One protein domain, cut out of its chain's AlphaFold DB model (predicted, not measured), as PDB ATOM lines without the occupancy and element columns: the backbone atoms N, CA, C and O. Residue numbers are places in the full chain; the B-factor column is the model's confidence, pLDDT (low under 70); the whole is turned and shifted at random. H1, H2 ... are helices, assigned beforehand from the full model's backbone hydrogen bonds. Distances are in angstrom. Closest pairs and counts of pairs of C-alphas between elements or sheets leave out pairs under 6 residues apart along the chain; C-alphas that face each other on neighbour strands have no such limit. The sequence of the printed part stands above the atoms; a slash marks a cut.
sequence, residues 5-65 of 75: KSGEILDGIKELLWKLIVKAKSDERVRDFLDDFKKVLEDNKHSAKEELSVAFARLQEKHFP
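What this domain is: This is residues 5 to 65 of the 75 residues of an uncharacterized protein of Bacillus thuringiensis (UniProt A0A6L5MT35). A long helix, H1, meets the first part of H2 to make a V, and from there H2 and H3 fold back on each other as a helical hairpin, two helices side by side. Residues 5 to 16 of H1 stick out from that corner as a free arm. The printed part has 61 residues with three named helices in the order H1, H2, H3 and no named strand; the class is all helix. It is only just loose, close to compact, with a radius of gyration of the C-alphas of 12.9 A, and it spans 33 by 31 by 20 A.

How they stand to each other: Begin at H1, residues 5 to 24, and go on to H2, residues 28 to 43, which it touches. Look for the place where they touch at residues 20 to 24 alone of H1 and residues 30 to 34 alone of H2, where the closest C-alphas, those of Ala 24 and Arg 31, are 4.4 A apart. The two helices run opposite ways at a steep tilt of 51 degrees. Next comes H3, residues 49 to 63, which forms a hairpin with H2, opposite ways at a shallow tilt of 17 degrees. H2 touches H3 with residues 33 to 40 alone, and their closest C-alphas, those of Phe 33 and His 63, are 6.4 A apart. H1 and H3 are apart. In H1, H2 and H3 every O i to N i+4 pair is within hydrogen-bond range.

Where its parts are: Find C-alpha 5 at (210.759, 208.317, 262.227); from there H1 runs 28.8 A to C-alpha 24. H2 starts at C-alpha 28, at (226.058, 200.722, 291.232), and runs 22.4 A to C-alpha 43. H3 runs 21.2 A from C-alpha 49 to C-alpha 63, at (214.296, 199.970, 290.587).

The domain as a whole: The two C-alphas farthest apart, those of Ser 26 and Ala 48, are 34.7 A from each other. Both links are tight, and the printed part has no cut. In the B-factor column you will find pLDDT under 70 at residues 5 to 6.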
ATOM      1  N   LYS A   5     211.018 208.293 260.777       62.09
ATOM      2  CA  LYS A   5     210.759 208.317 262.227       62.09
ATOM      3  C   LYS A   5     211.272 207.072 262.951       62.09
ATOM      4  O   LYS A   5     211.726 207.165 264.083       62.09
ATOM      5  N   SER A   6     211.218 205.903 262.313       66.44
ATOM      6  CA  SER A   6     211.721 204.661 262.913       66.44
ATOM      7  C   SER A   6     213.243 204.654 263.079       66.44
ATOM      8  O   SER A   6     213.733 204.052 264.027       66.44
ATOM      9  N   GLY A   7     213.984 205.328 262.190       72.88
ATOM     10  CA  GLY A   7     215.438 205.470 262.309       72.88
ATOM     11  C   GLY A   7     215.827 206.374 263.478       72.88
ATOM     12  O   GLY A   7     216.611 205.969 264.330       72.88
ATOM     13  N   GLU A   8     215.189 207.541 263.578       76.88
ATOM     14  CA  GLU A   8     215.421 208.512 264.660       76.88
ATOM     15  C   GLU A   8     215.114 207.931 266.049       76.88
ATOM     16  O   GLU A   8     215.875 208.133 266.994       76.88
ATOM     17  N   ILE A   9     214.035 207.147 266.175       77.62
ATOM     18  CA  ILE A   9     213.679 206.469 267.432       77.62
ATOM     19  C   ILE A   9     214.751 205.448 267.832       77.62
ATOM     20  O   ILE A   9     215.146 205.391 268.997       77.62
ATOM     21  N   LEU A  10     215.235 204.641 266.883       79.88
ATOM     22  CA  LEU A  10     216.268 203.642 267.163       79.88
ATOM     23  C   LEU A  10     217.585 204.290 267.587       79.88
ATOM     24  O   LEU A  10     218.257 203.769 268.476       79.88
ATOM     25  N   ASP A  11     217.949 205.419 266.986       83.12
ATOM     26  CA  ASP A  11     219.171 206.130 267.349       83.12
ATOM     27  C   ASP A  11     219.051 206.814 268.718       83.12
ATOM     28  O   ASP A  11     219.974 206.702 269.528       83.12
ATOM     29  N   GLY A  12     217.886 207.380 269.051       87.62
ATOM     30  CA  GLY A  12     217.612 207.887 270.399       87.62
ATOM     31  C   GLY A  12     217.687 206.798 271.477       87.62
ATOM     32  O   GLY A  12     218.288 206.999 272.534       87.62
ATOM     33  N   ILE A  13     217.151 205.604 271.199       85.31
ATOM     34  CA  ILE A  13     217.245 204.454 272.113       85.31
ATOM     35  C   ILE A  13     218.704 204.010 272.293       85.31
ATOM     36  O   ILE A  13     219.136 203.769 273.421       85.31
ATOM     37  N   LYS A  14     219.489 203.923 271.209       86.62
ATOM     38  CA  LYS A  14     220.919 203.577 271.294       86.62
ATOM     39  C   LYS A  14     221.692 204.580 272.144       86.62
ATOM     40  O   LYS A  14     222.517 204.169 272.959       86.62
ATOM     41  N   GLU A  15     221.434 205.874 271.971       92.19
ATOM     42  CA  GLU A  15     222.109 206.921 272.737       92.19
ATOM     43  C   GLU A  15     221.789 206.815 274.237       92.19
ATOM     44  O   GLU A  15     222.693 206.892 275.072       92.19
ATOM     45  N   LEU A  16     220.523 206.570 274.586       90.19
ATOM     46  CA  LEU A  16     220.098 206.350 275.969       90.19
ATOM     47  C   LEU A  16     220.777 205.125 276.590       90.19
ATOM     48  O   LEU A  16     221.333 205.222 277.685       90.19
ATOM     49  N   LEU A  17     220.805 203.994 275.878       88.81
ATOM     50  CA  LEU A  17     221.495 202.787 276.340       88.81
ATOM     51  C   LEU A  17     222.991 203.041 276.554       88.81
ATOM     52  O   LEU A  17     223.554 202.609 277.558       88.81
ATOM     53  N   TRP A  18     223.633 203.790 275.656       92.50
ATOM     54  CA  TRP A  18     225.041 204.144 275.804       92.50
ATOM     55  C   TRP A  18     225.295 205.006 277.046       92.50
ATOM     56  O   TRP A  18     226.210 204.715 277.820       92.50
ATOM     57  N   LYS A  19     224.463 206.028 277.287       93.19
ATOM     58  CA  LYS A  19     224.546 206.874 278.491       93.19
ATOM     59  C   LYS A  19     224.399 206.050 279.771       93.19
ATOM     60  O   LYS A  19     225.176 206.240 280.707       93.19
ATOM     61  N   LEU A  20     223.457 205.105 279.797       91.69
ATOM     62  CA  LEU A  20     223.257 204.207 280.935       91.69
ATOM     63  C   LEU A  20     224.474 203.300 281.167       91.69
ATOM     64  O   LEU A  20     224.941 203.201 282.299       91.69
ATOM     65  N   ILE A  21     225.043 202.707 280.110       91.19
ATOM     66  CA  ILE A  21     226.254 201.869 280.201       91.19
ATOM     67  C   ILE A  21     227.441 202.669 280.747       91.19
ATOM     68  O   ILE A  21     228.200 202.171 281.579       91.19
ATOM     69  N   VAL A  22     227.620 203.912 280.293       94.00
ATOM     70  CA  VAL A  22     228.675 204.790 280.815       94.00
ATOM     71  C   VAL A  22     228.442 205.079 282.299       94.00
ATOM     72  O   VAL A  22     229.379 204.944 283.085       94.00
ATOM     73  N   LYS A  23     227.209 205.413 282.698       91.44
ATOM     74  CA  LYS A  23     226.866 205.727 284.093       91.44
ATOM     75  C   LYS A  23     227.005 204.520 285.028       91.44
ATOM     76  O   LYS A  23     227.488 204.680 286.145       91.44
ATOM     77  N   ALA A  24     226.699 203.313 284.556       93.50
ATOM     78  CA  ALA A  24     226.863 202.065 285.305       93.50
ATOM     79  C   ALA A  24     228.316 201.765 285.718       93.50
ATOM     80  O   ALA A  24     228.548 200.982 286.637       93.50
ATOM     81  N   LYS A  25     229.316 202.392 285.080       92.31
ATOM     82  CA  LYS A  25     230.723 202.257 285.499       92.31
ATOM     83  C   LYS A  25     231.006 202.895 286.861       92.31
ATOM     84  O   LYS A  25     231.975 202.510 287.505       92.31
ATOM     85  N   SER A  26     230.203 203.876 287.264       92.25
ATOM     86  CA  SER A  26     230.395 204.657 288.491       92.25
ATOM     87  C   SER A  26     229.189 204.642 289.431       92.25
ATOM     88  O   SER A  26     229.328 205.028 290.584       92.25
ATOM     89  N   ASP A  27     228.012 204.238 288.951       93.31
ATOM     90  CA  ASP A  27     226.776 204.171 289.731       93.31
ATOM     91  C   ASP A  27     226.288 202.722 289.812       93.31
ATOM     92  O   ASP A  27     225.794 202.156 288.831       93.31
ATOM     93  N   GLU A  28     226.435 202.118 290.993       93.00
ATOM     94  CA  GLU A  28     226.058 200.722 291.232       93.00
ATOM     95  C   GLU A  28     224.558 200.489 291.049       93.00
ATOM     96  O   GLU A  28     224.174 199.444 290.541       93.00
ATOM     97  N   ARG A  29     223.711 201.484 291.343       90.56
ATOM     98  CA  ARG A  29     222.256 201.356 291.163       90.56
ATOM     99  C   ARG A  29     221.889 201.236 289.689       90.56
ATOM    100  O   ARG A  29     221.031 200.443 289.320       90.56
ATOM    101  N   VAL A  30     222.566 202.002 288.831       91.50
ATOM    102  CA  VAL A  30     222.366 201.923 287.375       91.50
ATOM    103  C   VAL A  30     222.901 200.602 286.827       91.50
ATOM    104  O   VAL A  30     222.279 200.017 285.943       91.50
ATOM    105  N   ARG A  31     224.025 200.107 287.358       94.06
ATOM    106  CA  ARG A  31     224.560 198.787 287.002       94.06
ATOM    107  C   ARG A  31     223.579 197.671 287.362       94.06
ATOM    108  O   ARG A  31     223.247 196.875 286.490       94.06
ATOM    109  N   ASP A  32     223.064 197.675 288.586       93.31
ATOM    110  CA  ASP A  32     222.108 196.674 289.066       93.31
ATOM    111  C   ASP A  32     220.808 196.698 288.245       93.31
ATOM    112  O   ASP A  32     220.283 195.647 287.874       93.31
ATOM    113  N   PHE A  33     220.320 197.892 287.885       93.75
ATOM    114  CA  PHE A  33     219.197 198.045 286.958       93.75
ATOM    115  C   PHE A  33     219.477 197.414 285.591       93.75
ATOM    116  O   PHE A  33     218.640 196.672 285.080       93.75
ATOM    117  N   LEU A  34     220.639 197.687 284.988       93.25
ATOM    118  CA  LEU A  34     220.989 197.142 283.674       93.25
ATOM    119  C   LEU A  34     221.158 195.618 283.697       93.25
ATOM    120  O   LEU A  34     220.747 194.954 282.742       93.25
ATOM    121  N   ASP A  35     221.721 195.064 284.769       94.12
ATOM    122  CA  ASP A  35     221.868 193.617 284.938       94.12
ATOM    123  C   ASP A  35     220.503 192.927 285.056       94.12
ATOM    124  O   ASP A  35     220.263 191.905 284.406       94.12
ATOM    125  N   ASP A  36     219.575 193.497 285.827       93.50
ATOM    126  CA  ASP A  36     218.214 192.970 285.929       93.50
ATOM    127  C   ASP A  36     217.410 193.167 284.639       93.50
ATOM    128  O   ASP A  36     216.686 192.263 284.222       93.50
ATOM    129  N   PHE A  37     217.563 194.310 283.966       92.31
ATOM    130  CA  PHE A  37     216.948 194.561 282.663       92.31
ATOM    131  C   PHE A  37     217.397 193.519 281.637       92.31
ATOM    132  O   PHE A  37     216.574 192.955 280.915       92.31
ATOM    133  N   LYS A  38     218.696 193.201 281.611       91.31
ATOM    134  CA  LYS A  38     219.246 192.165 280.737       91.31
ATOM    135  C   LYS A  38     218.648 190.789 281.042       91.31
ATOM    136  O   LYS A  38     218.238 190.111 280.104       91.31
ATOM    137  N   LYS A  39     218.539 190.406 282.320       92.25
ATOM    138  CA  LYS A  39     217.896 189.141 282.721       92.25
ATOM    139  C   LYS A  39     216.442 189.073 282.273       92.25
ATOM    140  O   LYS A  39     216.045 188.079 281.684       92.25
ATOM    141  N   VAL A  40     215.671 190.148 282.461       91.62
ATOM    142  CA  VAL A  40     214.281 190.213 281.984       91.62
ATOM    143  C   VAL A  40     214.205 189.949 280.480       91.62
ATOM    144  O   VAL A  40     213.362 189.168 280.047       91.62
ATOM    145  N   LEU A  41     215.095 190.545 279.682       89.06
ATOM    146  CA  LEU A  41     215.129 190.307 278.237       89.06
ATOM    147  C   LEU A  41     215.529 188.870 277.869       89.06
ATOM    148  O   LEU A  41     214.978 188.313 276.920       89.06
ATOM    149  N   GLU A  42     216.485 188.279 278.585       90.12
ATOM    150  CA  GLU A  42     216.938 186.902 278.355       90.12
ATOM    151  C   GLU A  42     215.850 185.883 278.723       90.12
ATOM    152  O   GLU A  42     215.526 185.018 277.906       90.12
ATOM    153  N   ASP A  43     215.230 186.046 279.892       88.00
ATOM    154  CA  ASP A  43     214.187 185.160 280.416       88.00
ATOM    155  C   ASP A  43     212.894 185.232 279.592       88.00
ATOM    156  O   ASP A  43     212.185 184.237 279.457       88.00
ATOM    157  N   ASN A  44     212.599 186.396 279.001       87.00
ATOM    158  CA  ASN A  44     211.359 186.643 278.259       87.00
ATOM    159  C   ASN A  44     211.566 186.706 276.736       87.00
ATOM    160  O   ASN A  44     210.694 187.171 276.001       87.00
ATOM    161  N   LYS A  45     212.706 186.221 276.226       81.94
ATOM    162  CA  LYS A  45     213.072 186.277 274.797       81.94
ATOM    163  C   LYS A  45     212.028 185.658 273.856       81.94
ATOM    164  O   LYS A  45     211.933 186.050 272.693       81.94
ATOM    165  N   HIS A  46     211.275 184.676 274.346       85.19
ATOM    166  CA  HIS A  46     210.239 183.954 273.598       85.19
ATOM    167  C   HIS A  46     208.837 184.116 274.200       85.19
ATOM    168  O   HIS A  46     207.908 183.432 273.776       85.19
ATOM    169  N   SER A  47     208.694 185.003 275.182       83.19
ATOM    170  CA  SER A  47     207.445 185.232 275.894       83.19
ATOM    171  C   SER A  47     206.441 186.011 275.057       83.19
ATOM    172  O   SER A  47     206.796 186.767 274.144       83.19
ATOM    173  N   ALA A  48     205.165 185.846 275.392       83.62
ATOM    174  CA  ALA A  48     204.114 186.672 274.821       83.62
ATOM    175  C   ALA A  48     204.291 188.137 275.250       83.62
ATOM    176  O   ALA A  48     204.904 188.452 276.274       83.62
ATOM    177  N   LYS A  49     203.719 189.062 274.472       81.25
ATOM    178  CA  LYS A  49     203.815 190.498 274.756       81.25
ATOM    179  C   LYS A  49     203.266 190.843 276.146       81.25
ATOM    180  O   LYS A  49     203.871 191.667 276.825       81.25
ATOM    181  N   GLU A  50     202.165 190.218 276.578       77.25
ATOM    182  CA  GLU A  50     201.608 190.450 277.917       77.25
ATOM    183  C   GLU A  50     202.574 190.035 279.037       77.25
ATOM    184  O   GLU A  50     202.740 190.769 280.009       77.25
ATOM    185  N   GLU A  51     203.256 188.898 278.890       82.25
ATOM    186  CA  GLU A  51     204.226 188.394 279.873       82.25
ATOM    187  C   GLU A  51     205.442 189.320 279.979       82.25
ATOM    188  O   GLU A  51     205.876 189.666 281.080       82.25
ATOM    189  N   LEU A  52     205.928 189.806 278.835       85.50
ATOM    190  CA  LEU A  52     207.023 190.767 278.776       85.50
ATOM    191  C   LEU A  52     206.638 192.110 279.424       85.50
ATOM    192  O   LEU A  52     207.433 192.691 280.162       85.50
ATOM    193  N   SER A  53     205.408 192.594 279.209       86.12
ATOM    194  CA  SER A  53     204.899 193.801 279.877       86.12
ATOM    195  C   SER A  53     204.831 193.645 281.398       86.12
ATOM    196  O   SER A  53     205.221 194.563 282.117       86.12
ATOM    197  N   VAL A  54     204.400 192.484 281.902       90.12
ATOM    198  CA  VAL A  54     204.394 192.194 283.347       90.12
ATOM    199  C   VAL A  54     205.818 192.142 283.907       90.12
ATOM    200  O   VAL A  54     206.073 192.659 284.996       90.12
ATOM    201  N   ALA A  55     206.763 191.558 283.170       89.38
ATOM    202  CA  ALA A  55     208.162 191.510 283.578       89.38
ATOM    203  C   ALA A  55     208.788 192.915 283.666       89.38
ATOM    204  O   ALA A  55     209.489 193.215 284.635       89.38
ATOM    205  N   PHE A  56     208.478 193.805 282.718       90.25
ATOM    206  CA  PHE A  56     208.914 195.201 282.785       90.25
ATOM    207  C   PHE A  56     208.262 195.983 283.929       90.25
ATOM    208  O   PHE A  56     208.961 196.753 284.581       90.25
ATOM    209  N   ALA A  57     206.978 195.758 284.225       88.69
ATOM    210  CA  ALA A  57     206.321 196.393 285.370       88.69
ATOM    211  C   ALA A  57     207.017 196.025 286.692       88.69
ATOM    212  O   ALA A  57     207.349 196.900 287.486       88.69
ATOM    213  N   ARG A  58     207.355 194.742 286.884       90.31
ATOM    214  CA  ARG A  58     208.111 194.280 288.064       90.31
ATOM    215  C   ARG A  58     209.511 194.886 288.144       90.31
ATOM    216  O   ARG A  58     209.988 195.205 289.231       90.31
ATOM    217  N   LEU A  59     210.185 195.032 287.002       91.44
ATOM    218  CA  LEU A  59     211.491 195.684 286.938       91.44
ATOM    219  C   LEU A  59     211.393 197.164 287.342       91.44
ATOM    220  O   LEU A  59     212.240 197.645 288.096       91.44
ATOM    221  N   GLN A  60     210.353 197.861 286.874       89.56
ATOM    222  CA  GLN A  60     210.076 199.243 287.250       89.56
ATOM    223  C   GLN A  60     209.790 199.364 288.748       89.56
ATOM    224  O   GLN A  60     210.425 200.178 289.401       89.56
ATOM    225  N   GLU A  61     208.918 198.530 289.315       90.50
ATOM    226  CA  GLU A  61     208.623 198.537 290.758       90.50
ATOM    227  C   GLU A  61     209.881 198.309 291.611       90.50
ATOM    228  O   GLU A  61     210.044 198.930 292.659       90.50
ATOM    229  N   LYS A  62     210.798 197.443 291.160       91.06
ATOM    230  CA  LYS A  62     212.043 197.144 291.880       91.06
ATOM    231  C   LYS A  62     213.013 198.328 291.903       91.06
ATOM    232  O   LYS A  62     213.585 198.626 292.949       91.06
ATOM    233  N   HIS A  63     213.249 198.949 290.749       90.19
ATOM    234  CA  HIS A  63     214.296 199.970 290.587       90.19
ATOM    235  C   HIS A  63     213.778 201.400 290.730       90.19
ATOM    236  O   HIS A  63     214.543 202.308 291.051       90.19
ATOM    237  N   PHE A  64     212.478 201.594 290.536       87.19
ATOM    238  CA  PHE A  64     211.801 202.884 290.564       87.19
ATOM    239  C   PHE A  64     210.436 202.787 291.289       87.19
ATOM    240  O   PHE A  64     209.396 203.091 290.703       87.19
ATOM    241  N   PRO A  65     210.408 202.388 292.577       80.88
ATOM    242  CA  PRO A  65     209.170 202.116 293.322       80.88
ATOM    243  C   PRO A  65     208.243 203.329 293.494       80.88
ATOM    244  O   PRO A  65     207.050 203.152 293.716       80.88
TER     245      PRO A  65